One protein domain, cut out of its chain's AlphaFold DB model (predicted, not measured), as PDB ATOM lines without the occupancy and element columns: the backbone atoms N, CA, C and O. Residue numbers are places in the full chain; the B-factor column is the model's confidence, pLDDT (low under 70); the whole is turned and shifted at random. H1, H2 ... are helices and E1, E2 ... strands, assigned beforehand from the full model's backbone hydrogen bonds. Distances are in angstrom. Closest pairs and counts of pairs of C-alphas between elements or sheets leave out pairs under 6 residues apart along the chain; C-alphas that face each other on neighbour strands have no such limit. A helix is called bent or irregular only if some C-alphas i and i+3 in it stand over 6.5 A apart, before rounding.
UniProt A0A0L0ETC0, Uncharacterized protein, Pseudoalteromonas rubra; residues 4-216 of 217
ATOM      1  N   ASN A   4      14.420  32.219  28.825       72.88
ATOM      2  CA  ASN A   4      13.719  33.113  29.754       72.88
ATOM      3  C   ASN A   4      12.306  33.472  29.267       72.88
ATOM      4  O   ASN A   4      11.398  33.555  30.080       72.88
ATOM      5  N   GLU A   5      12.105  33.635  27.956       78.12
ATOM      6  CA  GLU A   5      10.786  33.910  27.366       78.12
ATOM      7  C   GLU A   5       9.854  32.696  27.531       78.12
ATOM      8  O   GLU A   5       8.677  32.865  27.837       78.12
ATOM      9  N   PHE A   6      10.391  31.475  27.423       80.25
ATOM     10  CA  PHE A   6       9.648  30.235  27.661       80.25
ATOM     11  C   PHE A   6       9.259  30.051  29.139       80.25
ATOM     12  O   PHE A   6       8.123  29.687  29.438       80.25
ATOM     13  N   TYR A   7      10.164  30.350  30.079       82.06
ATOM     14  CA  TYR A   7       9.831  30.336  31.509       82.06
ATOM     15  C   TYR A   7       8.812  31.424  31.874       82.06
ATOM     16  O   TYR A   7       7.850  31.122  32.572       82.06
ATOM     17  N   SER A   8       8.945  32.647  31.346       87.38
ATOM     18  CA  SER A   8       7.936  33.702  31.530       87.38
ATOM     19  C   SER A   8       6.573  33.311  30.956       87.38
ATOM     20  O   SER A   8       5.548  33.616  31.555       87.38
ATOM     21  N   LEU A   9       6.544  32.602  29.824       89.12
ATOM     22  CA  LEU A   9       5.312  32.081  29.233       89.12
ATOM     23  C   LEU A   9       4.664  30.984  30.093       89.12
ATOM     24  O   LEU A   9       3.443  30.951  30.234       89.12
ATOM     25  N   SER A  10       5.468  30.106  30.697       90.69
ATOM     26  CA  SER A  10       4.988  29.136  31.689       90.69
ATOM     27  C   SER A  10       4.426  29.822  32.936       90.69
ATOM     28  O   SER A  10       3.385  29.415  33.447       90.69
ATOM     29  N   GLU A  11       5.069  30.890  33.409       93.00
ATOM     30  CA  GLU A  11       4.577  31.666  34.547       93.00
ATOM     31  C   GLU A  11       3.248  32.375  34.212       93.00
ATOM     32  O   GLU A  11       2.295  32.296  34.988       93.00
ATOM     33  N   GLU A  12       3.133  32.978  33.019       95.56
ATOM     34  CA  GLU A  12       1.906  33.597  32.479       95.56
ATOM     35  C   GLU A  12       0.741  32.593  32.414       95.56
ATOM     36  O   GLU A  12      -0.338  32.825  32.969       95.56
ATOM     37  N   LEU A  13       0.953  31.461  31.736       96.31
ATOM     38  CA  LEU A  13      -0.082  30.457  31.493       96.31
ATOM     39  C   LEU A  13      -0.442  29.691  32.771       96.31
ATOM     40  O   LEU A  13      -1.624  29.499  33.059       96.31
ATOM     41  N   GLY A  14       0.539  29.302  33.583       95.88
ATOM     42  CA  GLY A  14       0.285  28.564  34.816       95.88
ATOM     43  C   GLY A  14      -0.403  29.427  35.876       95.88
ATOM     44  O   GLY A  14      -1.299  28.939  36.561       95.88
ATOM     45  N   SER A  15      -0.125  30.737  35.921       97.00
ATOM     46  CA  SER A  15      -0.867  31.681  36.775       97.00
ATOM     47  C   SER A  15      -2.349  31.774  36.401       97.00
ATOM     48  O   SER A  15      -3.186  32.104  37.241       97.00
ATOM     49  N   LYS A  16      -2.688  31.471  35.144       97.94
ATOM     50  CA  LYS A  16      -4.061  31.463  34.634       97.94
ATOM     51  C   LYS A  16      -4.769  30.116  34.821       97.94
ATOM     52  O   LYS A  16      -5.966  30.121  35.092       97.94
ATOM     53  N   TYR A  17      -4.065  28.995  34.647       98.06
ATOM     54  CA  TYR A  17      -4.675  27.656  34.589       98.06
ATOM     55  C   TYR A  17      -4.388  26.767  35.810       98.06
ATOM     56  O   TYR A  17      -5.266  26.013  36.215       98.06
ATOM     57  N   LEU A  18      -3.201  26.862  36.418       96.94
ATOM     58  CA  LEU A  18      -2.752  25.976  37.502       96.94
ATOM     59  C   LEU A  18      -2.850  26.639  38.887       96.94
ATOM     60  O   LEU A  18      -3.283  26.005  39.848       96.94
ATOM     61  N   LEU A  19      -2.515  27.928  38.999       96.12
ATOM     62  CA  LEU A  19      -2.608  28.687  40.254       96.12
ATOM     63  C   LEU A  19      -4.017  28.672  40.894       96.12
ATOM     64  O   LEU A  19      -4.093  28.505  42.113       96.12
ATOM     65  N   PRO A  20      -5.141  28.768  40.143       97.69
ATOM     66  CA  PRO A  20      -6.484  28.641  40.724       97.69
ATOM     67  C   PRO A  20      -6.778  27.267  41.347       97.69
ATOM     68  O   PRO A  20      -7.704  27.154  42.146       97.69
ATOM     69  N   LEU A  21      -5.998  26.242  40.992       95.56
ATOM     70  CA  LEU A  21      -6.094  24.875  41.510       95.56
ATOM     71  C   LEU A  21      -5.138  24.619  42.689       95.56
ATOM     72  O   LEU A  21      -5.027  23.492  43.153       95.56
ATOM     73  N   GLY A  22      -4.431  25.648  43.168       91.62
ATOM     74  CA  GLY A  22      -3.507  25.555  44.303       91.62
ATOM     75  C   GLY A  22      -2.043  25.300  43.937       91.62
ATOM     76  O   GLY A  22      -1.198  25.327  44.833       91.62
ATOM     77  N   PHE A  23      -1.711  25.117  42.651       91.19
ATOM     78  CA  PHE A  23      -0.314  25.001  42.221       91.19
ATOM     79  C   PHE A  23       0.464  26.301  42.484       91.19
ATOM     80  O   PHE A  23      -0.055  27.408  42.329       91.19
ATOM     81  N   ARG A  24       1.748  26.175  42.822       90.56
ATOM     82  CA  ARG A  24       2.673  27.288  43.070       90.56
ATOM     83  C   ARG A  24       3.894  27.168  42.172       90.56
ATOM     84  O   ARG A  24       4.487  26.096  42.076       90.56
ATOM     85  N   PHE A  25       4.293  28.271  41.549       85.12
ATOM     86  CA  PHE A  25       5.515  28.321  40.756       85.12
ATOM     87  C   PHE A  25       6.747  28.398  41.669       85.12
ATOM     88  O   PHE A  25       6.797  29.216  42.588       85.12
ATOM     89  N   ASN A  26       7.736  27.539  41.429       78.75
ATOM     90  CA  ASN A  26       9.009  27.500  42.151       78.75
ATOM     91  C   ASN A  26      10.093  26.946  41.213       78.75
ATOM     92  O   ASN A  26       9.782  26.117  40.376       78.75
ATOM     93  N   ASN A  27      11.354  27.373  41.311       71.25
ATOM     94  CA  ASN A  27      12.504  26.780  40.591       71.25
ATOM     95  C   ASN A  27      12.360  26.477  39.067       71.25
ATOM     96  O   ASN A  27      13.201  25.777  38.510       71.25
ATOM     97  N   GLY A  28      11.361  27.032  38.367       74.38
ATOM     98  CA  GLY A  28      11.070  26.752  36.955       74.38
ATOM     99  C   GLY A  28       9.946  25.737  36.686       74.38
ATOM    100  O   GLY A  28       9.616  25.542  35.516       74.38
ATOM    101  N   GLY A  29       9.339  25.149  37.720       83.81
ATOM    102  CA  GLY A  29       8.201  24.223  37.652       83.81
ATOM    103  C   GLY A  29       6.988  24.704  38.464       83.81
ATOM    104  O   GLY A  29       7.060  25.674  39.223       83.81
ATOM    105  N   TRP A  30       5.850  24.030  38.298       90.12
ATOM    106  CA  TRP A  30       4.602  24.302  39.023       90.12
ATOM    107  C   TRP A  30       4.267  23.141  39.953       90.12
ATOM    108  O   TRP A  30       4.027  22.045  39.464       90.12
ATOM    109  N   TYR A  31       4.174  23.376  41.262       89.12
ATOM    110  CA  TYR A  31       4.011  22.325  42.278       89.12
ATOM    111  C   TYR A  31       2.681  22.438  43.010       89.12
ATOM    112  O   TYR A  31       2.312  23.525  43.451       89.12
ATOM    113  N   PHE A  32       2.003  21.314  43.204       89.31
ATOM    114  CA  PHE A  32       0.835  21.178  44.065       89.31
ATOM    115  C   PHE A  32       1.147  20.188  45.188       89.31
ATOM    116  O   PHE A  32       1.839  19.193  44.974       89.31
ATOM    117  N   ALA A  33       0.628  20.471  46.378       86.12
ATOM    118  CA  ALA A  33       0.647  19.564  47.513       86.12
ATOM    119  C   ALA A  33      -0.629  19.786  48.329       86.12
ATOM    120  O   ALA A  33      -0.958  20.936  48.641       86.12
ATOM    121  N   ASP A  34      -1.317  18.703  48.670       83.25
ATOM    122  CA  ASP A  34      -2.417  18.679  49.633       83.25
ATOM    123  C   ASP A  34      -2.165  17.611  50.710       83.25
ATOM    124  O   ASP A  34      -1.060  17.080  50.824       83.25
ATOM    125  N   ASP A  35      -3.184  17.301  51.511       79.88
ATOM    126  CA  ASP A  35      -3.101  16.277  52.559       79.88
ATOM    127  C   ASP A  35      -2.952  14.845  51.997       79.88
ATOM    128  O   ASP A  35      -2.687  13.914  52.758       79.88
ATOM    129  N   ASN A  36      -3.138  14.646  50.685       80.81
ATOM    130  CA  ASN A  36      -3.112  13.340  50.037       80.81
ATOM    131  C   ASN A  36      -1.800  13.118  49.280       80.81
ATOM    132  O   ASN A  36      -1.161  12.089  49.485       80.81
ATOM    133  N   TYR A  37      -1.397  14.042  48.402       85.00
ATOM    134  CA  TYR A  37      -0.274  13.840  47.486       85.00
ATOM    135  C   TYR A  37       0.436  15.118  47.023       85.00
ATOM    136  O   TYR A  37      -0.046  16.243  47.157       85.00
ATOM    137  N   MET A  38       1.606  14.915  46.412       86.94
ATOM    138  CA  MET A  38       2.407  15.944  45.753       86.94
ATOM    139  C   MET A  38       2.509  15.711  44.243       86.94
ATOM    140  O   MET A  38       2.887  14.629  43.786       86.94
ATOM    141  N   LEU A  39       2.257  16.770  43.474       89.00
ATOM    142  CA  LEU A  39       2.340  16.816  42.013       89.00
ATOM    143  C   LEU A  39       3.273  17.943  41.558       89.00
ATOM    144  O   LEU A  39       3.340  18.990  42.205       89.00
ATOM    145  N   ALA A  40       3.898  17.798  40.390       88.62
ATOM    146  CA  ALA A  40       4.409  18.944  39.641       88.62
ATOM    147  C   ALA A  40       4.120  18.861  38.144       88.62
ATOM    148  O   ALA A  40       4.036  17.781  37.573       88.62
ATOM    149  N   PHE A  41       4.023  20.024  37.511       90.50
ATOM    150  CA  PHE A  41       4.189  20.206  36.076       90.50
ATOM    151  C   PHE A  41       5.588  20.792  35.847       90.50
ATOM    152  O   PHE A  41       5.873  21.919  36.267       90.50
ATOM    153  N   GLU A  42       6.464  20.011  35.221       85.94
ATOM    154  CA  GLU A  42       7.903  20.268  35.124       85.94
ATOM    155  C   GLU A  42       8.366  20.687  33.725       85.94
ATOM    156  O   GLU A  42       7.790  20.295  32.707       85.94
ATOM    157  N   LEU A  43       9.449  21.476  33.692       81.62
ATOM    158  CA  LEU A  43      10.051  22.059  32.482       81.62
ATOM    159  C   LEU A  43      11.523  21.652  32.294       81.62
ATOM    160  O   LEU A  43      12.442  22.492  32.304       81.62
ATOM    161  N   ALA A  44      11.749  20.360  32.082       71.44
ATOM    162  CA  ALA A  44      13.079  19.770  31.992       71.44
ATOM    163  C   ALA A  44      13.880  20.221  30.753       71.44
ATOM    164  O   ALA A  44      13.329  20.542  29.697       71.44
ATOM    165  N   ASN A  45      15.210  20.239  30.879       66.50
ATOM    166  CA  ASN A  45      16.144  20.347  29.749       66.50
ATOM    167  C   ASN A  45      16.690  18.958  29.418       66.50
ATOM    168  O   ASN A  45      16.979  18.192  30.335       66.50
ATOM    169  N   ILE A  46      16.997  18.679  28.149       60.62
ATOM    170  CA  ILE A  46      17.839  17.515  27.848       60.62
ATOM    171  C   ILE A  46      19.247  17.747  28.408       60.62
ATOM    172  O   ILE A  46      19.957  18.670  28.004       60.62
ATOM    173  N   SER A  47      19.681  16.845  29.290       48.12
ATOM    174  CA  SER A  47      20.999  16.824  29.952       48.12
ATOM    175  C   SER A  47      22.211  16.897  29.003       48.12
ATOM    176  O   SER A  47      23.322  17.207  29.425       48.12
ATOM    177  N   HIS A  48      21.994  16.647  27.711       48.34
ATOM    178  CA  HIS A  48      23.005  16.598  26.658       48.34
ATOM    179  C   HIS A  48      23.128  17.891  25.831       48.34
ATOM    180  O   HIS A  48      24.005  17.962  24.970       48.34
ATOM    181  N   SER A  49      22.296  18.918  26.057       43.34
ATOM    182  CA  SER A  49      22.313  20.138  25.236       43.34
ATOM    183  C   SER A  49      22.293  21.445  26.031       43.34
ATOM    184  O   SER A  49      21.312  22.182  26.040       43.34
ATOM    185  N   GLN A  50      23.459  21.829  26.563       46.38
ATOM    186  CA  GLN A  50      23.721  23.210  27.014       46.38
ATOM    187  C   GLN A  50      23.592  24.264  25.886       46.38
ATOM    188  O   GLN A  50      23.662  25.458  26.160       46.38
ATOM    189  N   SER A  51      23.456  23.829  24.628       47.28
ATOM    190  CA  SER A  51      23.454  24.643  23.404       47.28
ATOM    191  C   SER A  51      22.179  24.518  22.544       47.28
ATOM    192  O   SER A  51      22.139  25.082  21.449       47.28
ATOM    193  N   ILE A  52      21.147  23.788  22.997       57.81
ATOM    194  CA  ILE A  52      19.899  23.557  22.238       57.81
ATOM    195  C   ILE A  52      18.703  23.638  23.193       57.81
ATOM    196  O   ILE A  52      18.657  22.912  24.185       57.81
ATOM    197  N   PHE A  53      17.718  24.480  22.872       62.91
ATOM    198  CA  PHE A  53      16.485  24.644  23.653       62.91
ATOM    199  C   PHE A  53      15.435  23.557  23.352       62.91
ATOM    200  O   PHE A  53      14.288  23.864  23.031       62.91
ATOM    201  N   LEU A  54      15.821  22.280  23.437       70.94
ATOM    202  CA  LEU A  54      14.852  21.186  23.478       70.94
ATOM    203  C   LEU A  54      14.412  20.986  24.935       70.94
ATOM    204  O   LEU A  54      15.212  20.623  25.803       70.94
ATOM    205  N   LYS A  55      13.141  21.300  25.188       75.56
ATOM    206  CA  LYS A  55      12.462  21.153  26.475       75.56
ATOM    207  C   LYS A  55      11.607  19.894  26.489       75.56
ATOM    208  O   LYS A  55      11.068  19.516  25.454       75.56
ATOM    209  N   TYR A  56      11.422  19.318  27.670       80.00
ATOM    210  CA  TYR A  56      10.368  18.340  27.920       80.00
ATOM    211  C   TYR A  56       9.348  18.920  28.903       80.00
ATOM    212  O   TYR A  56       9.731  19.490  29.924       80.00
ATOM    213  N   LEU A  57       8.061  18.778  28.580       86.44
ATOM    214  CA  LEU A  57       6.958  18.967  29.520       86.44
ATOM    215  C   LEU A  57       6.594  17.609  30.116       86.44
ATOM    216  O   LEU A  57       6.368  16.658  29.368       86.44
ATOM    217  N   THR A  58       6.481  17.517  31.432       88.19
ATOM    218  CA  THR A  58       5.979  16.311  32.103       88.19
ATOM    219  C   THR A  58       5.143  16.693  33.315       88.19
ATOM    220  O   THR A  58       5.345  17.753  33.910       88.19
ATOM    221  N   VAL A  59       4.181  15.846  33.661       90.12
ATOM    222  CA  VAL A  59       3.460  15.905  34.926       90.12
ATOM    223  C   VAL A  59       3.927  14.745  35.787       90.12
ATOM    224  O   VAL A  59       3.845  13.588  35.386       90.12
ATOM    225  N   VAL A  60       4.428  15.071  36.971       87.31
ATOM    226  CA  VAL A  60       5.092  14.148  37.886       87.31
ATOM    227  C   VAL A  60       4.247  13.991  39.141       87.31
ATOM    228  O   VAL A  60       3.892  14.982  39.777       87.31
ATOM    229  N   PHE A  61       3.963  12.751  39.528       88.00
ATOM    230  CA  PHE A  61       3.488  12.411  40.867       88.00
ATOM    231  C   PHE A  61       4.700  12.016  41.710       88.00
ATOM    232  O   PHE A  61       5.427  11.086  41.356       88.00
ATOM    233  N   TYR A  62       4.935  12.736  42.809       77.50
ATOM    234  CA  TYR A  62       6.078  12.474  43.686       77.50
ATOM    235  C   TYR A  62       5.760  11.410  44.715       77.50
ATOM    236  O   TYR A  62       6.454  10.402  44.795       77.50
ATOM    237  N   ASN A  63       4.752  11.662  45.548       72.50
ATOM    238  CA  ASN A  63       4.425  10.806  46.675       72.50
ATOM    239  C   ASN A  63       3.100  11.208  47.332       72.50
ATOM    240  O   ASN A  63       2.560  12.282  47.062       72.50
ATOM    241  N   TYR A  64       2.671  10.371  48.271       72.62
ATOM    242  CA  TYR A  64       1.764  10.720  49.357       72.62
ATOM    243  C   TYR A  64       2.446  11.573  50.449       72.62
ATOM    244  O   TYR A  64       3.674  11.600  50.561       72.62
ATOM    245  N   VAL A  65       1.644  12.229  51.287       63.53
ATOM    246  CA  VAL A  65       2.045  13.129  52.396       63.53
ATOM    247  C   VAL A  65       1.711  12.456  53.751       63.53
ATOM    248  O   VAL A  65       0.721  11.736  53.825       63.53
ATOM    249  N   GLU A  66       2.467  12.539  54.859       55.16
ATOM    250  CA  GLU A  66       3.788  13.122  55.196       55.16
ATOM    251  C   GLU A  66       4.515  12.198  56.213       55.16
ATOM    252  O   GLU A  66       3.827  11.576  57.022       55.16
ATOM    253  N   CYS A  67       5.863  12.139  56.245       40.03
ATOM    254  CA  CYS A  67       6.651  12.028  57.501       40.03
ATOM    255  C   CYS A  67       8.180  12.192  57.287       40.03
ATOM    256  O   CYS A  67       8.673  12.048  56.166       40.03
ATOM    257  N   GLU A  68       8.938  12.434  58.369       43.81
ATOM    258  CA  GLU A  68      10.382  12.772  58.368       43.81
ATOM    259  C   GLU A  68      11.292  11.764  57.626       43.81
ATOM    260  O   GLU A  68      12.304  12.159  57.045       43.81
ATOM    261  N   ASP A  69      10.931  10.479  57.568       41.59
ATOM    262  CA  ASP A  69      11.753   9.433  56.932       41.59
ATOM    263  C   ASP A  69      11.792   9.496  55.389       41.59
ATOM    264  O   ASP A  69      12.682   8.912  54.766       41.59
ATOM    265  N   PHE A  70      10.883  10.234  54.736       42.22
ATOM    266  CA  PHE A  70      10.869  10.371  53.267       42.22
ATOM    267  C   PHE A  70      11.846  11.434  52.722       42.22
ATOM    268  O   PHE A  70      11.931  11.642  51.508       42.22
ATOM    269  N   LEU A  71      12.648  12.073  53.589       41.03
ATOM    270  CA  LEU A  71      13.643  13.097  53.222       41.03
ATOM    271  C   LEU A  71      14.693  12.641  52.189       41.03
ATOM    272  O   LEU A  71      15.343  13.488  51.577       41.03
ATOM    273  N   ALA A  72      14.842  11.333  51.950       37.94
ATOM    274  CA  ALA A  72      15.720  10.789  50.913       37.94
ATOM    275  C   ALA A  72      15.331  11.199  49.475       37.94
ATOM    276  O   ALA A  72      16.186  11.160  48.593       37.94
ATOM    277  N   MET A  73      14.073  11.593  49.233       42.50
ATOM    278  CA  MET A  73      13.575  12.020  47.916       42.50
ATOM    279  C   MET A  73      12.755  13.316  47.999       42.50
ATOM    280  O   MET A  73      11.678  13.440  47.420       42.50
ATOM    281  N   GLN A  74      13.302  14.327  48.681       40.47
ATOM    282  CA  GLN A  74      12.956  15.719  48.368       40.47
ATOM    283  C   GLN A  74      13.162  15.950  46.855       40.47
ATOM    284  O   GLN A  74      14.229  15.576  46.354       40.47
ATOM    285  N   PRO A  75      12.213  16.562  46.116       40.94
ATOM    286  CA  PRO A  75      12.413  16.875  44.703       40.94
ATOM    287  C   PRO A  75      13.618  17.812  44.537       40.94
ATOM    288  O   PRO A  75      13.566  19.006  44.835       40.94
ATOM    289  N   MET A  76      14.741  17.239  44.099       36.72
ATOM    290  CA  MET A  76      15.969  17.972  43.795       36.72
ATOM    291  C   MET A  76      15.801  18.812  42.516       36.72
ATOM    292  O   MET A  76      14.794  18.721  41.827       36.72
ATOM    293  N   GLN A  77      16.836  19.575  42.142       38.34
ATOM    294  CA  GLN A  77      16.925  20.397  40.913       38.34
ATOM    295  C   GLN A  77      16.669  19.673  39.563       38.34
ATOM    296  O   GLN A  77      16.782  20.304  38.516       38.34
ATOM    297  N   TYR A  78      16.345  18.380  39.586       46.72
ATOM    298  CA  TYR A  78      16.040  17.515  38.443       46.72
ATOM    299  C   TYR A  78      14.827  16.646  38.799       46.72
ATOM    300  O   TYR A  78      14.912  15.421  38.881       46.72
ATOM    301  N   ALA A  79      13.719  17.286  39.168       48.31
ATOM    302  CA  ALA A  79      12.568  16.601  39.749       48.31
ATOM    303  C   ALA A  79      11.822  15.702  38.734       48.31
ATOM    304  O   ALA A  79      11.023  14.859  39.133       48.31
ATOM    305  N   ASP A  80      12.142  15.830  37.445       52.88
ATOM    306  CA  ASP A  80      11.793  14.943  36.332       52.88
ATOM    307  C   ASP A  80      12.641  13.655  36.272       52.88
ATOM    308  O   ASP A  80      12.259  12.682  35.633       52.88
ATOM    309  N   HIS A  81      13.800  13.605  36.933       55.09
ATOM    310  CA  HIS A  81      14.663  12.413  36.971       55.09
ATOM    311  C   HIS A  81      14.429  11.518  38.201       55.09
ATOM    312  O   HIS A  81      14.958  10.408  38.254       55.09
ATOM    313  N   TYR A  82      13.648  11.986  39.185       58.94
ATOM    314  CA  TYR A  82      13.459  11.315  40.483       58.94
ATOM    315  C   TYR A  82      11.991  11.157  40.917       58.94
ATOM    316  O   TYR A  82      11.728  10.667  42.016       58.94
ATOM    317  N   GLY A  83      11.033  11.533  40.065       70.25
ATOM    318  CA  GLY A  83       9.614  11.256  40.285       70.25
ATOM    319  C   GLY A  83       9.227   9.822  39.886       70.25
ATOM    320  O   GLY A  83       9.519   9.446  38.745       70.25
ATOM    321  N   PRO A  84       8.567   9.038  40.767       70.88
ATOM    322  CA  PRO A  84       8.216   7.633  40.531       70.88
ATOM    323  C   PRO A  84       7.166   7.403  39.448       70.88
ATOM    324  O   PRO A  84       7.146   6.330  38.854       70.88
ATOM    325  N   VAL A  85       6.286   8.372  39.191       85.88
ATOM    326  CA  VAL A  85       5.277   8.266  38.132       85.88
ATOM    327  C   VAL A  85       5.220   9.576  37.363       85.88
ATOM    328  O   VAL A  85       5.183  10.657  37.951       85.88
ATOM    329  N   GLN A  86       5.235   9.471  36.037       86.25
ATOM    330  CA  GLN A  86       5.310  10.602  35.120       86.25
ATOM    331  C   GLN A  86       4.324  10.395  33.980       86.25
ATOM    332  O   GLN A  86       4.131   9.265  33.530       86.25
ATOM    333  N   ILE A  87       3.722  11.479  33.501       87.44
ATOM    334  CA  ILE A  87       2.862  11.462  32.325       87.44
ATOM    335  C   ILE A  87       3.094  12.675  31.425       87.44
ATOM    336  O   ILE A  87       3.251  13.816  31.865       87.44
ATOM    337  N   ASN A  88       3.065  12.418  30.124       88.50
ATOM    338  CA  ASN A  88       3.010  13.409  29.073       88.50
ATOM    339  C   ASN A  88       1.688  14.199  29.218       88.50
ATOM    340  O   ASN A  88       0.608  13.624  29.040       88.50
ATOM    341  N   PRO A  89       1.720  15.520  29.486       91.19
ATOM    342  CA  PRO A  89       0.503  16.301  29.709       91.19
ATOM    343  C   PRO A  89      -0.424  16.353  28.487       91.19
ATOM    344  O   PRO A  89      -1.603  16.671  28.623       91.19
ATOM    345  N   MET A  90       0.060  16.025  27.287       91.19
ATOM    346  CA  MET A  90      -0.764  15.939  26.080       91.19
ATOM    347  C   MET A  90      -1.654  14.688  26.063       91.19
ATOM    348  O   MET A  90      -2.706  14.735  25.432       91.19
ATOM    349  N   GLN A  91      -1.271  13.626  26.783       89.38
ATOM    350  CA  GLN A  91      -1.986  12.341  26.861       89.38
ATOM    351  C   GLN A  91      -2.973  12.249  28.037       89.38
ATOM    352  O   GLN A  91      -3.878  11.421  28.007       89.38
ATOM    353  N   LEU A  92      -2.861  13.132  29.041       89.75
ATOM    354  CA  LEU A  92      -3.787  13.217  30.183       89.75
ATOM    355  C   LEU A  92      -5.299  13.154  29.827       89.75
ATOM    356  O   LEU A  92      -6.035  12.516  30.580       89.75
ATOM    357  N   PRO A  93      -5.802  13.763  28.729       89.88
ATOM    358  CA  PRO A  93      -7.223  13.683  28.366       89.88
ATOM    359  C   PRO A  93      -7.685  12.317  27.842       89.88
ATOM    360  O   PRO A  93      -8.876  12.023  27.900       89.88
ATOM    361  N   GLU A  94      -6.765  11.513  27.307       81.38
ATOM    362  CA  GLU A  94      -7.019  10.202  26.679       81.38
ATOM    363  C   GLU A  94      -6.702   9.041  27.640       81.38
ATOM    364  O   GLU A  94      -6.641   7.874  27.260       81.38
ATOM    365  N   TYR A  95      -6.483   9.373  28.911       71.69
ATOM    366  CA  TYR A  95      -6.039   8.451  29.934       71.69
ATOM    367  C   TYR A  95      -7.172   7.551  30.445       71.69
ATOM    368  O   TYR A  95      -7.981   7.959  31.280       71.69
ATOM    369  N   GLU A  96      -7.198   6.301  29.980       67.44
ATOM    370  CA  GLU A  96      -8.038   5.244  30.563       67.44
ATOM    371  C   GLU A  96      -7.270   4.384  31.584       67.44
ATOM    372  O   GLU A  96      -7.832   3.994  32.607       67.44
ATOM    373  N   GLN A  97      -5.986   4.101  31.328       67.94
ATOM    374  CA  GLN A  97      -5.075   3.344  32.198       67.94
ATOM    375  C   GLN A  97      -3.635   3.840  31.986       67.94
ATOM    376  O   GLN A  97      -3.238   4.058  30.840       67.94
ATOM    377  N   TRP A  98      -2.834   3.979  33.051       76.31
ATOM    378  CA  TRP A  98      -1.381   4.119  32.887       76.31
ATOM    379  C   TRP A  98      -0.700   2.774  32.696       76.31
ATOM    380  O   TRP A  98      -1.145   1.739  33.194       76.31
ATOM    381  N   GLN A  99       0.461   2.855  32.063       79.50
ATOM    382  CA  GLN A  99       1.542   1.901  32.217       79.50
ATOM    383  C   GLN A  99       2.754   2.667  32.760       79.50
ATOM    384  O   GLN A  99       3.035   3.772  32.285       79.50
ATOM    385  N   TYR A 100       3.463   2.126  33.756       82.25
ATOM    386  CA  TYR A 100       4.737   2.720  34.178       82.25
ATOM    387  C   TYR A 100       5.735   2.721  33.010       82.25
ATOM    388  O   TYR A 100       5.746   1.819  32.172       82.25
ATOM    389  N   THR A 101       6.570   3.754  32.924       77.31
ATOM    390  CA  THR A 101       7.618   3.869  31.906       77.31
ATOM    391  C   THR A 101       8.810   4.596  32.510       77.31
ATOM    392  O   THR A 101       8.677   5.715  33.009       77.31
ATOM    393  N   ASN A 102       9.984   3.968  32.466       73.50
ATOM    394  CA  ASN A 102      11.206   4.554  32.997       73.50
ATOM    395  C   ASN A 102      11.695   5.689  32.077       73.50
ATOM    396  O   ASN A 102      12.261   5.454  31.006       73.50
ATOM    397  N   ALA A 103      11.494   6.935  32.512       67.69
ATOM    398  CA  ALA A 103      11.867   8.134  31.759       67.69
ATOM    399  C   ALA A 103      13.390   8.296  31.540       67.69
ATOM    400  O   ALA A 103      13.797   9.056  30.664       67.69
ATOM    401  N   HIS A 104      14.238   7.593  32.304       63.81
ATOM    402  CA  HIS A 104      15.698   7.666  32.179       63.81
ATOM    403  C   HIS A 104      16.243   6.779  31.050       63.81
ATOM    404  O   HIS A 104      17.153   7.193  30.330       63.81
ATOM    405  N   ASN A 105      15.678   5.580  30.876       58.50
ATOM    406  CA  ASN A 105      16.084   4.634  29.828       58.50
ATOM    407  C   ASN A 105      15.315   4.833  28.510       58.50
ATOM    408  O   ASN A 105      15.783   4.435  27.441       58.50
ATOM    409  N   SER A 106      14.145   5.471  28.578       55.75
ATOM    410  CA  SER A 106      13.300   5.770  27.424       55.75
ATOM    411  C   SER A 106      13.866   6.922  26.592       55.75
ATOM    412  O   SER A 106      13.591   8.091  26.853       55.75
ATOM    413  N   CYS A 107      14.647   6.602  25.559       47.31
ATOM    414  CA  CYS A 107      15.106   7.568  24.559       47.31
ATOM    415  C   CYS A 107      14.018   7.850  23.506       47.31
ATOM    416  O   CYS A 107      13.943   7.132  22.509       47.31
ATOM    417  N   GLY A 108      13.230   8.917  23.680       51.66
ATOM    418  CA  GLY A 108      12.284   9.414  22.672       51.66
ATOM    419  C   GLY A 108      10.869   9.649  23.204       51.66
ATOM    420  O   GLY A 108      10.606   9.491  24.395       51.66
ATOM    421  N   GLU A 109       9.958  10.028  22.304       51.66
ATOM    422  CA  GLU A 109       8.540  10.244  22.616       51.66
ATOM    423  C   GLU A 109       7.963   9.044  23.376       51.66
ATOM    424  O   GLU A 109       7.857   7.935  22.852       51.66
ATOM    425  N   THR A 110       7.616   9.270  24.638       63.16
ATOM    426  CA  THR A 110       7.094   8.245  25.535       63.16
ATOM    427  C   THR A 110       5.980   8.821  26.389       63.16
ATOM    428  O   THR A 110       5.821  10.037  26.524       63.16
ATOM    429  N   SER A 111       5.195   7.923  26.975       70.50
ATOM    430  CA  SER A 111       4.071   8.231  27.863       70.50
ATOM    431  C   SER A 111       4.426   9.155  29.028       70.50
ATOM    432  O   SER A 111       3.523   9.773  29.579       70.50
ATOM    433  N   ALA A 112       5.709   9.294  29.383       78.38
ATOM    434  CA  ALA A 112       6.194  10.120  30.482       78.38
ATOM    435  C   ALA A 112       6.374  11.615  30.145       78.38
ATOM    436  O   ALA A 112       6.271  12.444  31.050       78.38
ATOM    437  N   TYR A 113       6.658  11.998  28.891       81.44
ATOM    438  CA  TYR A 113       7.039  13.383  28.564       81.44
ATOM    439  C   TYR A 113       6.677  13.846  27.145       81.44
ATOM    440  O   TYR A 113       6.619  13.060  26.202       81.44
ATOM    441  N   PHE A 114       6.473  15.159  26.985       84.94
ATOM    442  CA  PHE A 114       6.229  15.823  25.702       84.94
ATOM    443  C   PHE A 114       7.416  16.711  25.287       84.94
ATOM    444  O   PHE A 114       7.664  17.727  25.947       84.94
ATOM    445  N   PRO A 115       8.161  16.373  24.222       81.00
ATOM    446  CA  PRO A 115       9.185  17.253  23.666       81.00
ATOM    447  C   PRO A 115       8.613  18.525  23.038       81.00
ATOM    448  O   PRO A 115       7.642  18.485  22.291       81.00
ATOM    449  N   ILE A 116       9.299  19.650  23.246       79.81
ATOM    450  CA  ILE A 116       9.092  20.887  22.488       79.81
ATOM    451  C   ILE A 116      10.446  21.489  22.107       79.81
ATOM    452  O   ILE A 116      11.244  21.855  22.976       79.81
ATOM    453  N   TYR A 117      10.676  21.671  20.804       75.25
ATOM    454  CA  TYR A 117      11.772  22.484  20.279       75.25
ATOM    455  C   TYR A 117      11.232  23.757  19.611       75.25
ATOM    456  O   TYR A 117      10.607  23.702  18.557       75.25
ATOM    457  N   TYR A 118      11.528  24.916  20.205       68.88
ATOM    458  CA  TYR A 118      10.980  26.227  19.811       68.88
ATOM    459  C   TYR A 118      11.973  27.146  19.083       68.88
ATOM    460  O   TYR A 118      11.881  28.382  19.134       68.88
ATOM    461  N   GLY A 119      12.958  26.538  18.420       59.09
ATOM    462  CA  GLY A 119      14.009  27.253  17.708       59.09
ATOM    463  C   GLY A 119      15.075  27.869  18.619       59.09
ATOM    464  O   GLY A 119      14.903  28.045  19.822       59.09
ATOM    465  N   GLY A 120      16.199  28.224  17.999       51.59
ATOM    466  CA  GLY A 120      17.381  28.739  18.682       51.59
ATOM    467  C   GLY A 120      18.497  27.701  18.740       51.59
ATOM    468  O   GLY A 120      18.622  26.946  19.701       51.59
ATOM    469  N   LEU A 121      19.374  27.743  17.732       49.53
ATOM    470  CA  LEU A 121      20.774  27.410  17.978       49.53
ATOM    471  C   LEU A 121      21.293  28.452  18.960       49.53
ATOM    472  O   LEU A 121      21.239  29.646  18.656       49.53
ATOM    473  N   ILE A 122      21.788  28.021  20.116       43.59
ATOM    474  CA  ILE A 122      22.510  28.943  20.980       43.59
ATOM    475  C   ILE A 122      23.832  29.255  20.268       43.59
ATOM    476  O   ILE A 122      24.709  28.394  20.176       43.59
ATOM    477  N   GLU A 123      23.988  30.489  19.777       43.56
ATOM    478  CA  GLU A 123      25.314  31.103  19.666       43.56
ATOM    479  C   GLU A 123      25.841  31.212  21.096       43.56
ATOM    480  O   GLU A 123      25.552  32.165  21.819       43.56
ATOM    481  N   ALA A 124      26.478  30.138  21.558       43.75
ATOM    482  CA  ALA A 124      26.856  29.995  22.950       43.75
ATOM    483  C   ALA A 124      27.894  31.059  23.293       43.75
ATOM    484  O   ALA A 124      28.998  31.062  22.742       43.75
ATOM    485  N   GLU A 125      27.542  31.961  24.215       41.25
ATOM    486  CA  GLU A 125      28.535  32.854  24.792       41.25
ATOM    487  C   GLU A 125      29.648  31.985  25.400       41.25
ATOM    488  O   GLU A 125      29.366  31.104  26.222       41.25
ATOM    489  N   PRO A 126      30.910  32.171  24.978       41.09
ATOM    490  CA  PRO A 126      31.974  31.244  25.321       41.09
ATOM    491  C   PRO A 126      32.199  31.248  26.831       41.09
ATOM    492  O   PRO A 126      32.581  32.269  27.410       41.09
ATOM    493  N   ILE A 127      32.005  30.086  27.460       43.47
ATOM    494  CA  ILE A 127      32.160  29.897  28.907       43.47
ATOM    495  C   ILE A 127      33.604  30.241  29.310       43.47
ATOM    496  O   ILE A 127      34.533  29.451  29.130       43.47
ATOM    497  N   ARG A 128      33.803  31.439  29.875       39.75
ATOM    498  CA  ARG A 128      35.108  31.911  30.357       39.75
ATOM    499  C   ARG A 128      35.432  31.323  31.730       39.75
ATOM    500  O   ARG A 128      35.219  31.966  32.754       39.75
ATOM    501  N   GLN A 129      36.011  30.125  31.750       36.56
ATOM    502  CA  GLN A 129      36.681  29.573  32.933       36.56
ATOM    503  C   GLN A 129      38.207  29.718  32.797       36.56
ATOM    504  O   GLN A 129      38.898  28.856  32.258       36.56
ATOM    505  N   GLY A 130      38.743  30.835  33.298       50.84
ATOM    506  CA  GLY A 130      40.185  31.102  33.313       50.84
ATOM    507  C   GLY A 130      40.803  31.301  31.920       50.84
ATOM    508  O   GLY A 130      40.203  31.919  31.043       50.84
ATOM    509  N   PHE A 131      42.030  30.804  31.734       40.72
ATOM    510  CA  PHE A 131      42.852  31.020  30.530       40.72
ATOM    511  C   PHE A 131      42.584  30.045  29.365       40.72
ATOM    512  O   PHE A 131      43.243  30.156  28.332       40.72
ATOM    513  N   PHE A 132      41.644  29.102  29.493       40.97
ATOM    514  CA  PHE A 132      41.362  28.103  28.455       40.97
ATOM    515  C   PHE A 132      39.907  28.158  27.984       40.97
ATOM    516  O   PHE A 132      38.981  27.866  28.734       40.97
ATOM    517  N   VAL A 133      39.715  28.458  26.698       44.59
ATOM    518  CA  VAL A 133      38.418  28.309  26.028       44.59
ATOM    519  C   VAL A 133      38.289  26.860  25.561       44.59
ATOM    520  O   VAL A 133      38.947  26.448  24.604       44.59
ATOM    521  N   LYS A 134      37.429  26.073  26.217       42.12
ATOM    522  CA  LYS A 134      36.973  24.797  25.646       42.12
ATOM    523  C   LYS A 134      36.189  25.129  24.374       42.12
ATOM    524  O   LYS A 134      35.192  25.840  24.453       42.12
ATOM    525  N   LYS A 135      36.616  24.617  23.213       41.22
ATOM    526  CA  LYS A 135      35.785  24.660  22.000       41.22
ATOM    527  C   LYS A 135      34.483  23.919  22.301       41.22
ATOM    528  O   LYS A 135      34.507  22.702  22.484       41.22
ATOM    529  N   GLN A 136      33.374  24.650  22.382       49.81
ATOM    530  CA  GLN A 136      32.053  24.037  22.397       49.81
ATOM    531  C   GLN A 136      31.819  23.323  21.066       49.81
ATOM    532  O   GLN A 136      32.338  23.714  20.019       49.81
ATOM    533  N   TRP A 137      31.070  22.228  21.136       45.81
ATOM    534  CA  TRP A 137      30.691  21.461  19.964       45.81
ATOM    535  C   TRP A 137      29.551  22.197  19.255       45.81
ATOM    536  O   TRP A 137      28.399  22.148  19.685       45.81
ATOM    537  N   GLU A 138      29.890  22.935  18.200       51.47
ATOM    538  CA  GLU A 138      28.914  23.541  17.297       51.47
ATOM    539  C   GLU A 138      28.269  22.434  16.458       51.47
ATOM    540  O   GLU A 138      28.925  21.830  15.604       51.47
ATOM    541  N   MET A 139      26.984  22.151  16.691       59.06
ATOM    542  CA  MET A 139      26.277  21.170  15.875       59.06
ATOM    543  C   MET A 139      26.063  21.728  14.457       59.06
ATOM    544  O   MET A 139      25.502  22.821  14.316       59.06
ATOM    545  N   PRO A 140      26.459  21.010  13.388       56.38
ATOM    546  CA  PRO A 140      26.243  21.471  12.023       56.38
ATOM    547  C   PRO A 140      24.756  21.719  11.753       56.38
ATOM    548  O   PRO A 140      23.929  20.835  11.974       56.38
ATOM    549  N   LYS A 141      24.407  22.900  11.218       58.66
ATOM    550  CA  LYS A 141      23.002  23.325  11.029       58.66
ATOM    551  C   LYS A 141      22.148  22.328  10.226       58.66
ATOM    552  O   LYS A 141      20.949  22.250  10.452       58.66
ATOM    553  N   GLY A 142      22.761  21.554   9.324       59.91
ATOM    554  CA  GLY A 142      22.084  20.510   8.540       59.91
ATOM    555  C   GLY A 142      21.802  19.196   9.284       59.91
ATOM    556  O   GLY A 142      20.993  18.413   8.804       59.91
ATOM    557  N   LEU A 143      22.436  18.947  10.437       66.75
ATOM    558  CA  LEU A 143      22.196  17.762  11.279       66.75
ATOM    559  C   LEU A 143      21.201  18.033  12.416       66.75
ATOM    560  O   LEU A 143      20.635  17.097  12.972       66.75
ATOM    561  N   LEU A 144      20.966  19.310  12.738       69.44
ATOM    562  CA  LEU A 144      20.047  19.740  13.791       69.44
ATOM    563  C   LEU A 144      18.620  19.180  13.626       69.44
ATOM    564  O   LEU A 144      18.114  18.670  14.622       69.44
ATOM    565  N   PRO A 145      17.985  19.177  12.433       70.69
ATOM    566  CA  PRO A 145      16.659  18.578  12.280       70.69
ATOM    567  C   PRO A 145      16.625  17.092  12.634       70.69
ATOM    568  O   PRO A 145      15.805  16.696  13.453       70.69
ATOM    569  N   GLY A 146      17.569  16.303  12.106       71.19
ATOM    570  CA  GLY A 146      17.671  14.872  12.408       71.19
ATOM    571  C   GLY A 146      17.853  14.607  13.904       71.19
ATOM    572  O   GLY A 146      17.103  13.830  14.483       71.19
ATOM    573  N   TRP A 147      18.772  15.333  14.549       72.06
ATOM    574  CA  TRP A 147      19.055  15.205  15.984       72.06
ATOM    575  C   TRP A 147      17.844  15.523  16.881       72.06
ATOM    576  O   TRP A 147      17.698  14.922  17.948       72.06
ATOM    577  N   ILE A 148      16.994  16.469  16.463       71.94
ATOM    578  CA  ILE A 148      15.750  16.837  17.156       71.94
ATOM    579  C   ILE A 148      14.702  15.729  16.952       71.94
ATOM    580  O   ILE A 148      14.187  15.199  17.936       71.94
ATOM    581  N   THR A 149      14.470  15.290  15.709       72.56
ATOM    582  CA  THR A 149      13.495  14.224  15.405       72.56
ATOM    583  C   THR A 149      13.870  12.866  16.011       72.56
ATOM    584  O   THR A 149      12.998  12.131  16.458       72.56
ATOM    585  N   GLU A 150      15.165  12.550  16.131       72.19
ATOM    586  CA  GLU A 150      15.674  11.356  16.834       72.19
ATOM    587  C   GLU A 150      15.307  11.319  18.329       72.19
ATOM    588  O   GLU A 150      15.439  10.280  18.969       72.19
ATOM    589  N   ARG A 151      14.868  12.448  18.903       70.62
ATOM    590  CA  ARG A 151      14.430  12.581  20.303       70.62
ATOM    591  C   ARG A 151      12.908  12.701  20.433       70.62
ATOM    592  O   ARG A 151      12.418  13.092  21.486       70.62
ATOM    593  N   GLY A 152      12.169  12.374  19.369       68.38
ATOM    594  CA  GLY A 152      10.709  12.484  19.311       68.38
ATOM    595  C   GLY A 152      10.193  13.921  19.238       68.38
ATOM    596  O   GLY A 152       9.006  14.144  19.404       68.38
ATOM    597  N   ALA A 153      11.067  14.910  19.038       74.75
ATOM    598  CA  ALA A 153      10.679  16.310  19.011       74.75
ATOM    599  C   ALA A 153      10.376  16.782  17.585       74.75
ATOM    600  O   ALA A 153      11.188  16.585  16.679       74.75
ATOM    601  N   ASP A 154       9.264  17.491  17.412       70.31
ATOM    602  CA  ASP A 154       9.000  18.258  16.196       70.31
ATOM    603  C   ASP A 154       9.656  19.647  16.252       70.31
ATOM    604  O   ASP A 154       9.803  20.264  17.313       70.31
ATOM    605  N   ILE A 155      10.048  20.159  15.080       74.75
ATOM    606  CA  ILE A 155      10.486  21.551  14.928       74.75
ATOM    607  C   ILE A 155       9.251  22.416  14.692       74.75
ATOM    608  O   ILE A 155       8.745  22.489  13.575       74.75
ATOM    609  N   VAL A 156       8.817  23.097  15.749       75.44
ATOM    610  CA  VAL A 156       7.591  23.904  15.782       75.44
ATOM    611  C   VAL A 156       7.890  25.407  15.828       75.44
ATOM    612  O   VAL A 156       8.971  25.840  16.241       75.44
ATOM    613  N   ALA A 157       6.933  26.220  15.376       76.50
ATOM    614  CA  ALA A 157       7.053  27.682  15.379       76.50
ATOM    615  C   ALA A 157       6.761  28.296  16.769       76.50
ATOM    616  O   ALA A 157       6.172  27.659  17.638       76.50
ATOM    617  N   GLU A 158       7.184  29.540  17.032       78.56
ATOM    618  CA  GLU A 158       7.048  30.153  18.374       78.56
ATOM    619  C   GLU A 158       5.589  30.368  18.823       78.56
ATOM    620  O   GLU A 158       5.287  30.335  20.018       78.56
ATOM    621  N   ASP A 159       4.687  30.597  17.873       82.50
ATOM    622  CA  ASP A 159       3.243  30.703  18.072       82.50
ATOM    623  C   ASP A 159       2.606  29.335  18.357       82.50
ATOM    624  O   ASP A 159       1.816  29.201  19.294       82.50
ATOM    625  N   GLU A 160       3.024  28.302  17.629       86.25
ATOM    626  CA  GLU A 160       2.638  26.911  17.874       86.25
ATOM    627  C   GLU A 160       3.081  26.434  19.267       86.25
ATOM    628  O   GLU A 160       2.299  25.846  20.009       86.25
ATOM    629  N   VAL A 161       4.294  26.794  19.693       85.94
ATOM    630  CA  VAL A 161       4.839  26.507  21.034       85.94
ATOM    631  C   VAL A 161       3.983  27.113  22.145       85.94
ATOM    632  O   VAL A 161       3.786  26.480  23.186       85.94
ATOM    633  N   ARG A 162       3.445  28.321  21.932       89.38
ATOM    634  CA  ARG A 162       2.519  28.955  22.879       89.38
ATOM    635  C   ARG A 162       1.225  28.162  23.004       89.38
ATOM    636  O   ARG A 162       0.756  27.966  24.123       89.38
ATOM    637  N   GLU A 163       0.662  27.697  21.895       92.56
ATOM    638  CA  GLU A 163      -0.563  26.894  21.910       92.56
ATOM    639  C   GLU A 163      -0.331  25.482  22.473       92.56
ATOM    640  O   GLU A 163      -1.167  24.999  23.237       92.56
ATOM    641  N   LEU A 164       0.825  24.862  22.216       91.88
ATOM    642  CA  LEU A 164       1.224  23.580  22.807       91.88
ATOM    643  C   LEU A 164       1.387  23.666  24.333       91.88
ATOM    644  O   LEU A 164       0.774  22.880  25.053       91.88
ATOM    645  N   LEU A 165       2.146  24.642  24.847       92.06
ATOM    646  CA  LEU A 165       2.335  24.816  26.295       92.06
ATOM    647  C   LEU A 165       1.013  25.164  27.002       92.06
ATOM    648  O   LEU A 165       0.708  24.631  28.069       92.06
ATOM    649  N   LYS A 166       0.183  26.003  26.376       95.44
ATOM    650  CA  LYS A 166      -1.175  26.322  26.835       95.44
ATOM    651  C   LYS A 166      -2.069  25.081  26.872       95.44
ATOM    652  O   LYS A 166      -2.754  24.882  27.871       95.44
ATOM    653  N   LYS A 167      -2.047  24.233  25.836       95.88
ATOM    654  CA  LYS A 167      -2.793  22.964  25.809       95.88
ATOM    655  C   LYS A 167      -2.306  22.012  26.904       95.88
ATOM    656  O   LYS A 167      -3.134  21.482  27.632       95.88
ATOM    657  N   ALA A 168      -0.995  21.864  27.090       94.75
ATOM    658  CA  ALA A 168      -0.425  21.041  28.156       94.75
ATOM    659  C   ALA A 168      -0.876  21.497  29.560       94.75
ATOM    660  O   ALA A 168      -1.235  20.666  30.396       94.75
ATOM    661  N   MET A 169      -0.927  22.808  29.815       96.12
ATOM    662  CA  MET A 169      -1.418  23.350  31.088       96.12
ATOM    663  C   MET A 169      -2.933  23.227  31.266       96.12
ATOM    664  O   MET A 169      -3.375  22.959  32.378       96.12
ATOM    665  N   ILE A 170      -3.727  23.372  30.199       97.50
ATOM    666  CA  ILE A 170      -5.180  23.117  30.233       97.50
ATOM    667  C   ILE A 170      -5.451  21.638  30.525       97.50
ATOM    668  O   ILE A 170      -6.194  21.330  31.450       97.50
ATOM    669  N   ASN A 171      -4.787  20.722  29.815       97.06
ATOM    670  CA  ASN A 171      -4.892  19.287  30.064       97.06
ATOM    671  C   ASN A 171      -4.499  18.934  31.508       97.06
ATOM    672  O   ASN A 171      -5.183  18.160  32.171       97.06
ATOM    673  N   THR A 172      -3.422  19.531  32.022       96.44
ATOM    674  CA  THR A 172      -3.022  19.361  33.426       96.44
ATOM    675  C   THR A 172      -4.134  19.854  34.354       96.44
ATOM    676  O   THR A 172      -4.610  19.089  35.185       96.44
ATOM    677  N   ALA A 173      -4.630  21.077  34.158       97.00
ATOM    678  CA  ALA A 173      -5.695  21.663  34.970       97.00
ATOM    679  C   ALA A 173      -7.008  20.851  34.971       97.00
ATOM    680  O   ALA A 173      -7.683  20.764  35.996       97.00
ATOM    681  N   GLU A 174      -7.383  20.253  33.839       96.38
ATOM    682  CA  GLU A 174      -8.657  19.544  33.675       96.38
ATOM    683  C   GLU A 174      -8.607  18.056  34.067       96.38
ATOM    684  O   GLU A 174      -9.659  17.464  34.347       96.38
ATOM    685  N   TYR A 175      -7.422  17.432  34.087       95.69
ATOM    686  CA  TYR A 175      -7.286  15.972  34.203       95.69
ATOM    687  C   TYR A 175      -6.276  15.484  35.255       95.69
ATOM    688  O   TYR A 175      -6.399  14.332  35.671       95.69
ATOM    689  N   VAL A 176      -5.334  16.306  35.746       93.50
ATOM    690  CA  VAL A 176      -4.248  15.810  36.621       93.50
ATOM    691  C   VAL A 176      -4.735  15.176  37.922       93.50
ATOM    692  O   VAL A 176      -4.196  14.154  38.327       93.50
ATOM    693  N   PHE A 177      -5.771  15.723  38.559       92.88
ATOM    694  CA  PHE A 177      -6.290  15.155  39.806       92.88
ATOM    695  C   PHE A 177      -6.986  13.811  39.561       92.88
ATOM    696  O   PHE A 177      -6.684  12.839  40.237       92.88
ATOM    697  N   LYS A 178      -7.797  13.701  38.497       91.44
ATOM    698  CA  LYS A 178      -8.423  12.427  38.085       91.44
ATOM    699  C   LYS A 178      -7.376  11.345  37.815       91.44
ATOM    700  O   LYS A 178      -7.611  10.181  38.107       91.44
ATOM    701  N   TRP A 179      -6.247  11.741  37.228       91.00
ATOM    702  CA  TRP A 179      -5.089  10.886  37.001       91.00
ATOM    703  C   TRP A 179      -4.432  10.473  38.326       91.00
ATOM    704  O   TRP A 179      -4.317   9.278  38.594       91.00
ATOM    705  N   ALA A 180      -4.080  11.440  39.178       90.12
ATOM    706  CA  ALA A 180      -3.441  11.228  40.477       90.12
ATOM    707  C   ALA A 180      -4.267  10.328  41.413       90.12
ATOM    708  O   ALA A 180      -3.713   9.445  42.064       90.12
ATOM    709  N   ASP A 181      -5.595  10.470  41.399       87.19
ATOM    710  CA  ASP A 181      -6.526   9.650  42.180       87.19
ATOM    711  C   ASP A 181      -6.488   8.152  41.783       87.19
ATOM    712  O   ASP A 181      -6.927   7.297  42.554       87.19
ATOM    713  N   THR A 182      -5.928   7.797  40.612       86.50
ATOM    714  CA  THR A 182      -5.687   6.390  40.213       86.50
ATOM    715  C   THR A 182      -4.378   5.803  40.756       86.50
ATOM    716  O   THR A 182      -4.220   4.580  40.786       86.50
ATOM    717  N   LEU A 183      -3.438   6.638  41.210       87.81
ATOM    718  CA  LEU A 183      -2.047   6.256  41.489       87.81
ATOM    719  C   LEU A 183      -1.852   5.659  42.893       87.81
ATOM    720  O   LEU A 183      -0.960   6.066  43.630       87.81
ATOM    721  N   THR A 184      -2.680   4.680  43.277       87.38
ATOM    722  CA  THR A 184      -2.573   4.025  44.596       87.38
ATOM    723  C   THR A 184      -1.182   3.432  44.834       87.38
ATOM    724  O   THR A 184      -0.592   2.866  43.918       87.38
ATOM    725  N   SER A 185      -0.679   3.449  46.076       86.69
ATOM    726  CA  SER A 185       0.612   2.810  46.410       86.69
ATOM    727  C   SER A 185       0.701   1.344  45.943       86.69
ATOM    728  O   SER A 185       1.751   0.912  45.479       86.69
ATOM    729  N   HIS A 186      -0.405   0.589  46.006       88.94
ATOM    730  CA  HIS A 186      -0.486  -0.774  45.465       88.94
ATOM    731  C   HIS A 186      -0.311  -0.814  43.941       88.94
ATOM    732  O   HIS A 186       0.442  -1.643  43.435       88.94
ATOM    733  N   GLU A 187      -0.991   0.077  43.218       88.50
ATOM    734  CA  GLU A 187      -0.906   0.165  41.760       88.50
ATOM    735  C   GLU A 187       0.477   0.641  41.304       88.50
ATOM    736  O   GLU A 187       1.022   0.071  40.365       88.50
ATOM    737  N   ILE A 188       1.097   1.600  42.003       88.19
ATOM    738  CA  ILE A 188       2.464   2.047  41.701       88.19
ATOM    739  C   ILE A 188       3.465   0.899  41.866       88.19
ATOM    740  O   ILE A 188       4.278   0.664  40.973       88.19
ATOM    741  N   ILE A 189       3.382   0.139  42.967       89.50
ATOM    742  CA  ILE A 189       4.219  -1.054  43.168       89.50
ATOM    743  C   ILE A 189       4.005  -2.051  42.027       89.50
ATOM    744  O   ILE A 189       4.980  -2.479  41.416       89.50
ATOM    745  N   ARG A 190       2.747  -2.390  41.716       91.44
ATOM    746  CA  ARG A 190       2.397  -3.353  40.661       91.44
ATOM    747  C   ARG A 190       2.960  -2.929  39.302       91.44
ATOM    748  O   ARG A 190       3.578  -3.730  38.615       91.44
ATOM    749  N   GLN A 191       2.782  -1.663  38.939       89.06
ATOM    750  CA  GLN A 191       3.219  -1.104  37.664       89.06
ATOM    751  C   GLN A 191       4.745  -1.094  37.522       89.06
ATOM    752  O   GLN A 191       5.243  -1.456  36.456       89.06
ATOM    753  N   ILE A 192       5.486  -0.749  38.582       87.75
ATOM    754  CA  ILE A 192       6.957  -0.804  38.591       87.75
ATOM    755  C   ILE A 192       7.456  -2.261  38.575       87.75
ATOM    756  O   ILE A 192       8.402  -2.569  37.858       87.75
ATOM    757  N   GLU A 193       6.826  -3.176  39.318       89.62
ATOM    758  CA  GLU A 193       7.218  -4.597  39.341       89.62
ATOM    759  C   GLU A 193       6.906  -5.335  38.023       89.62
ATOM    760  O   GLU A 193       7.607  -6.288  37.685       89.62
ATOM    761  N   GLU A 194       5.893  -4.899  37.266       90.50
ATOM    762  CA  GLU A 194       5.544  -5.460  35.951       90.50
ATOM    763  C   GLU A 194       6.304  -4.825  34.770       90.50
ATOM    764  O   GLU A 194       6.558  -5.521  33.786       90.50
ATOM    765  N   ASN A 195       6.648  -3.530  34.837       86.38
ATOM    766  CA  ASN A 195       7.134  -2.750  33.682       86.38
ATOM    767  C   ASN A 195       8.472  -2.014  33.909       86.38
ATOM    768  O   ASN A 195       8.908  -1.283  33.023       86.38
ATOM    769  N   GLY A 196       9.093  -2.136  35.087       82.00
ATOM    770  CA  GLY A 196      10.356  -1.466  35.423       82.00
ATOM    771  C   GLY A 196      11.608  -2.126  34.835       82.00
ATOM    772  O   GLY A 196      11.622  -3.316  34.523       82.00
ATOM    773  N   ASP A 197      12.693  -1.356  34.743       75.44
ATOM    774  CA  ASP A 197      13.964  -1.743  34.105       75.44
ATOM    775  C   ASP A 197      15.008  -2.315  35.101       75.44
ATOM    776  O   ASP A 197      16.221  -2.170  34.920       75.44
ATOM    777  N   ASP A 198      14.555  -2.945  36.190       75.06
ATOM    778  CA  ASP A 198      15.381  -3.418  37.320       75.06
ATOM    779  C   ASP A 198      16.265  -2.309  37.956       75.06
ATOM    780  O   ASP A 198      17.308  -2.570  38.575       75.06
ATOM    781  N   TRP A 199      15.858  -1.042  37.835       77.50
ATOM    782  CA  TRP A 199      16.676   0.104  38.221       77.50
ATOM    783  C   TRP A 199      16.750   0.272  39.747       77.50
ATOM    784  O   TRP A 199      15.850  -0.100  40.503       77.50
ATOM    785  N   PHE A 200      17.848   0.842  40.253       77.62
ATOM    786  CA  PHE A 200      18.031   0.971  41.706       77.62
ATOM    787  C   PHE A 200      17.044   1.967  42.337       77.62
ATOM    788  O   PHE A 200      16.633   1.771  43.478       77.62
ATOM    789  N   VAL A 201      16.649   3.009  41.594       76.94
ATOM    790  CA  VAL A 201      15.681   4.015  42.058       76.94
ATOM    791  C   VAL A 201      14.281   3.402  42.150       76.94
ATOM    792  O   VAL A 201      13.617   3.565  43.168       76.94
ATOM    793  N   GLU A 202      13.884   2.597  41.159       80.75
ATOM    794  CA  GLU A 202      12.629   1.828  41.159       80.75
ATOM    795  C   GLU A 202      12.504   0.925  42.395       80.75
ATOM    796  O   GLU A 202      11.462   0.892  43.050       80.75
ATOM    797  N   LYS A 203      13.593   0.244  42.772       82.50
ATOM    798  CA  LYS A 203      13.650  -0.604  43.973       82.50
ATOM    799  C   LYS A 203      13.455   0.193  45.264       82.50
ATOM    800  O   LYS A 203      12.752  -0.272  46.164       82.50
ATOM    801  N   GLU A 204      14.041   1.386  45.364       80.75
ATOM    802  CA  GLU A 204      13.854   2.264  46.522       80.75
ATOM    803  C   GLU A 204      12.448   2.896  46.550       80.75
ATOM    804  O   GLU A 204      11.856   2.954  47.627       80.75
ATOM    805  N   TRP A 205      11.845   3.246  45.403       80.75
ATOM    806  CA  TRP A 205      10.425   3.632  45.328       80.75
ATOM    807  C   TRP A 205       9.509   2.506  45.822       80.75
ATOM    808  O   TRP A 205       8.720   2.718  46.741       80.75
ATOM    809  N   VAL A 206       9.639   1.286  45.284       85.12
ATOM    810  CA  VAL A 206       8.822   0.121  45.685       85.12
ATOM    811  C   VAL A 206       8.946  -0.163  47.185       85.12
ATOM    812  O   VAL A 206       7.947  -0.418  47.859       85.12
ATOM    813  N   LYS A 207      10.160  -0.089  47.736       83.06
ATOM    814  CA  LYS A 207      10.426  -0.219  49.176       83.06
ATOM    815  C   LYS A 207       9.733   0.876  49.992       83.06
ATOM    816  O   LYS A 207       9.133   0.567  51.020       83.06
ATOM    817  N   ALA A 208       9.782   2.125  49.536       79.25
ATOM    818  CA  ALA A 208       9.176   3.258  50.225       79.25
ATOM    819  C   ALA A 208       7.633   3.202  50.198       79.25
ATOM    820  O   ALA A 208       6.995   3.384  51.236       79.25
ATOM    821  N   TYR A 209       7.024   2.826  49.067       83.88
ATOM    822  CA  TYR A 209       5.576   2.591  48.972       83.88
ATOM    823  C   TYR A 209       5.108   1.398  49.819       83.88
ATOM    824  O   TYR A 209       4.060   1.470  50.460       83.88
ATOM    825  N   LYS A 210       5.900   0.318  49.909       85.81
ATOM    826  CA  LYS A 210       5.610  -0.809  50.819       85.81
ATOM    827  C   LYS A 210       5.661  -0.391  52.292       85.81
ATOM    828  O   LYS A 210       4.835  -0.854  53.073       85.81
ATOM    829  N   ALA A 211       6.580   0.501  52.667       81.44
ATOM    830  CA  ALA A 211       6.637   1.066  54.016       81.44
ATOM    831  C   ALA A 211       5.431   1.976  54.318       81.44
ATOM    832  O   ALA A 211       4.834   1.851  55.385       81.44
ATOM    833  N   HIS A 212       5.022   2.825  53.368       78.62
ATOM    834  CA  HIS A 212       3.822   3.661  53.485       78.62
ATOM    835  C   HIS A 212       2.551   2.819  53.703       78.62
ATOM    836  O   HIS A 212       1.803   3.078  54.641       78.62
ATOM    837  N   LEU A 213       2.353   1.758  52.911       82.12
ATOM    838  CA  LEU A 213       1.233   0.824  53.093       82.12
ATOM    839  C   LEU A 213       1.246   0.137  54.467       82.12
ATOM    840  O   LEU A 213       0.192  -0.048  55.067       82.12
ATOM    841  N   ALA A 214       2.423  -0.224  54.984       81.94
ATOM    842  CA  ALA A 214       2.552  -0.836  56.306       81.94
ATOM    843  C   ALA A 214       2.275   0.143  57.464       81.94
ATOM    844  O   ALA A 214       1.899  -0.301  58.544       81.94
ATOM    845  N   ALA A 215       2.442   1.453  57.251       76.12
ATOM    846  CA  ALA A 215       2.163   2.493  58.244       76.12
ATOM    847  C   ALA A 215       0.672   2.891  58.328       76.12
ATOM    848  O   ALA A 215       0.290   3.637  59.227       76.12
ATOM    849  N   GLN A 216      -0.166   2.403  57.406       70.62
ATOM    850  CA  GLN A 216      -1.617   2.643  57.365       70.62
ATOM    851  C   GLN A 216      -2.450   1.542  58.060       70.62
ATOM    852  O   GLN A 216      -3.680   1.582  57.988       70.62
TER     853      GLN A 216
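AT A GLANCE: This is residues 4 to 216 of the 217 residues of an uncharacterized protein of Pseudoalteromonas rubra (UniProt A0A0L0ETC0). A twisted sheet of six strands, E1 to E6, has the helices H1 and H4 packed on one face, with H4, the longest helix, running along the strands. The helical hairpin of H5 and H6 lies toward one end of the long outline, with the short H2 near H6; residues 128 to 133, in the stretch between E6 and H3, stick out at the opposite end. The printed part has 213 residues with six named helices and six named strands, in the order H1 E1 E2 E3 E4 H2 E5 E6 H3 H4 H5 H6, of mixed class. The sheet is branched at E4, and its neighbour pairs are antiparallel. The whole is compact, with a radius of gyration of the C-alphas of 18.4 A, and only just elongated, spanning 56 by 37 by 31 A.

HOW THE PARTS SIT: H1, residues 4 to 17, is on the sheet; its closest C-alphas to E1, residues 24 to 26, are those of Glu 11 and Phe 25, 7.1 A apart. E1, E2 at residues 29 to 33, E3 at residues 37 to 45 and E4 at residues 52 to 64 form a meander, each strand the antiparallel neighbour of the one before, and each successive pair is a hairpin. N 24 and O 31 are 2.8 A apart between E1 and E2, N 30 and O 41 are 2.9 A apart between E2 and E3, and N 42 and O 58 are 2.8 A apart between E3 and E4, each within hydrogen-bond range. H2, residues 68 to 73, is not on the sheet, but only just, with 4 pairs of C-alphas within 10 A. E3 lies on one side of E4; on the other side lie E5, residues 85 to 87, with N 87 and O 59 at 2.8 A, and E6, residues 114 to 121, with N 114 and O 57 at 2.8 A. E6 bends by 56 degrees at residue 118. H3, residues 144 to 149, only grazes the sheet; its Ile 148 is closest to Tyr 117 of E6, 7.6 A between C-alphas. H4, residues 158 to 180, is on the same face as H1, at a height over the sheet of 9.2 A, over E3, E4 and E6. H4 and H1 touch at a steep tilt of 44 degrees, the same way, closest at the C-alphas of Tyr 17 and Ala 173, 6.1 A. H5, residues 185 to 195, and H6, residues 200 to 214, touch as a helical hairpin at a shallow tilt of 29 degrees, closest at the C-alphas of Ile 189 and Val 206, 5.4 A. H6 only grazes the sheet, and H5 also only grazes it, only just on it with 5 pairs of C-alphas within 10 A. H6 and H2 are close but not clearly touching, with the C-alphas of Phe 70 and Ala 208 at 7.9 A. Every O i to N i+4 pair is within hydrogen-bond range in H1, H3, H5 and H6, against 17 of 19 in H4 and 0 of 2 in H2, where 2 of 3 O i to N i+3 pairs are.

IN THESE COORDINATES: H1 begins at C-alpha 4, (13.719, 33.113, 29.754), and is 19.8 A long. E3 measures 25.0 A, E4 35.1 A and E6 20.1 A. H4 measures 30.9 A, with a kink of 47 degrees near residue 174; it is irregular, C-alphas 174 and 177 being 7.9 A apart, and so is H2, with C-alphas 69 and 72 at 7.3 A. H5 measures 15.3 A, and H6 measures 21.4 A and ends at C-alpha 214, (2.552, -0.836, 56.306).

THE WHOLE: The two C-alphas farthest apart are those of Phe 131 and Gln 216, 59.2 A. The printed part has no cut. The links from H2 to E5, E5 to E6 and E6 to H3 are long. The mean pLDDT of the printed part is 74.2, and 65 residues are under 70, among them residues 65 to 82 and 118 to 144.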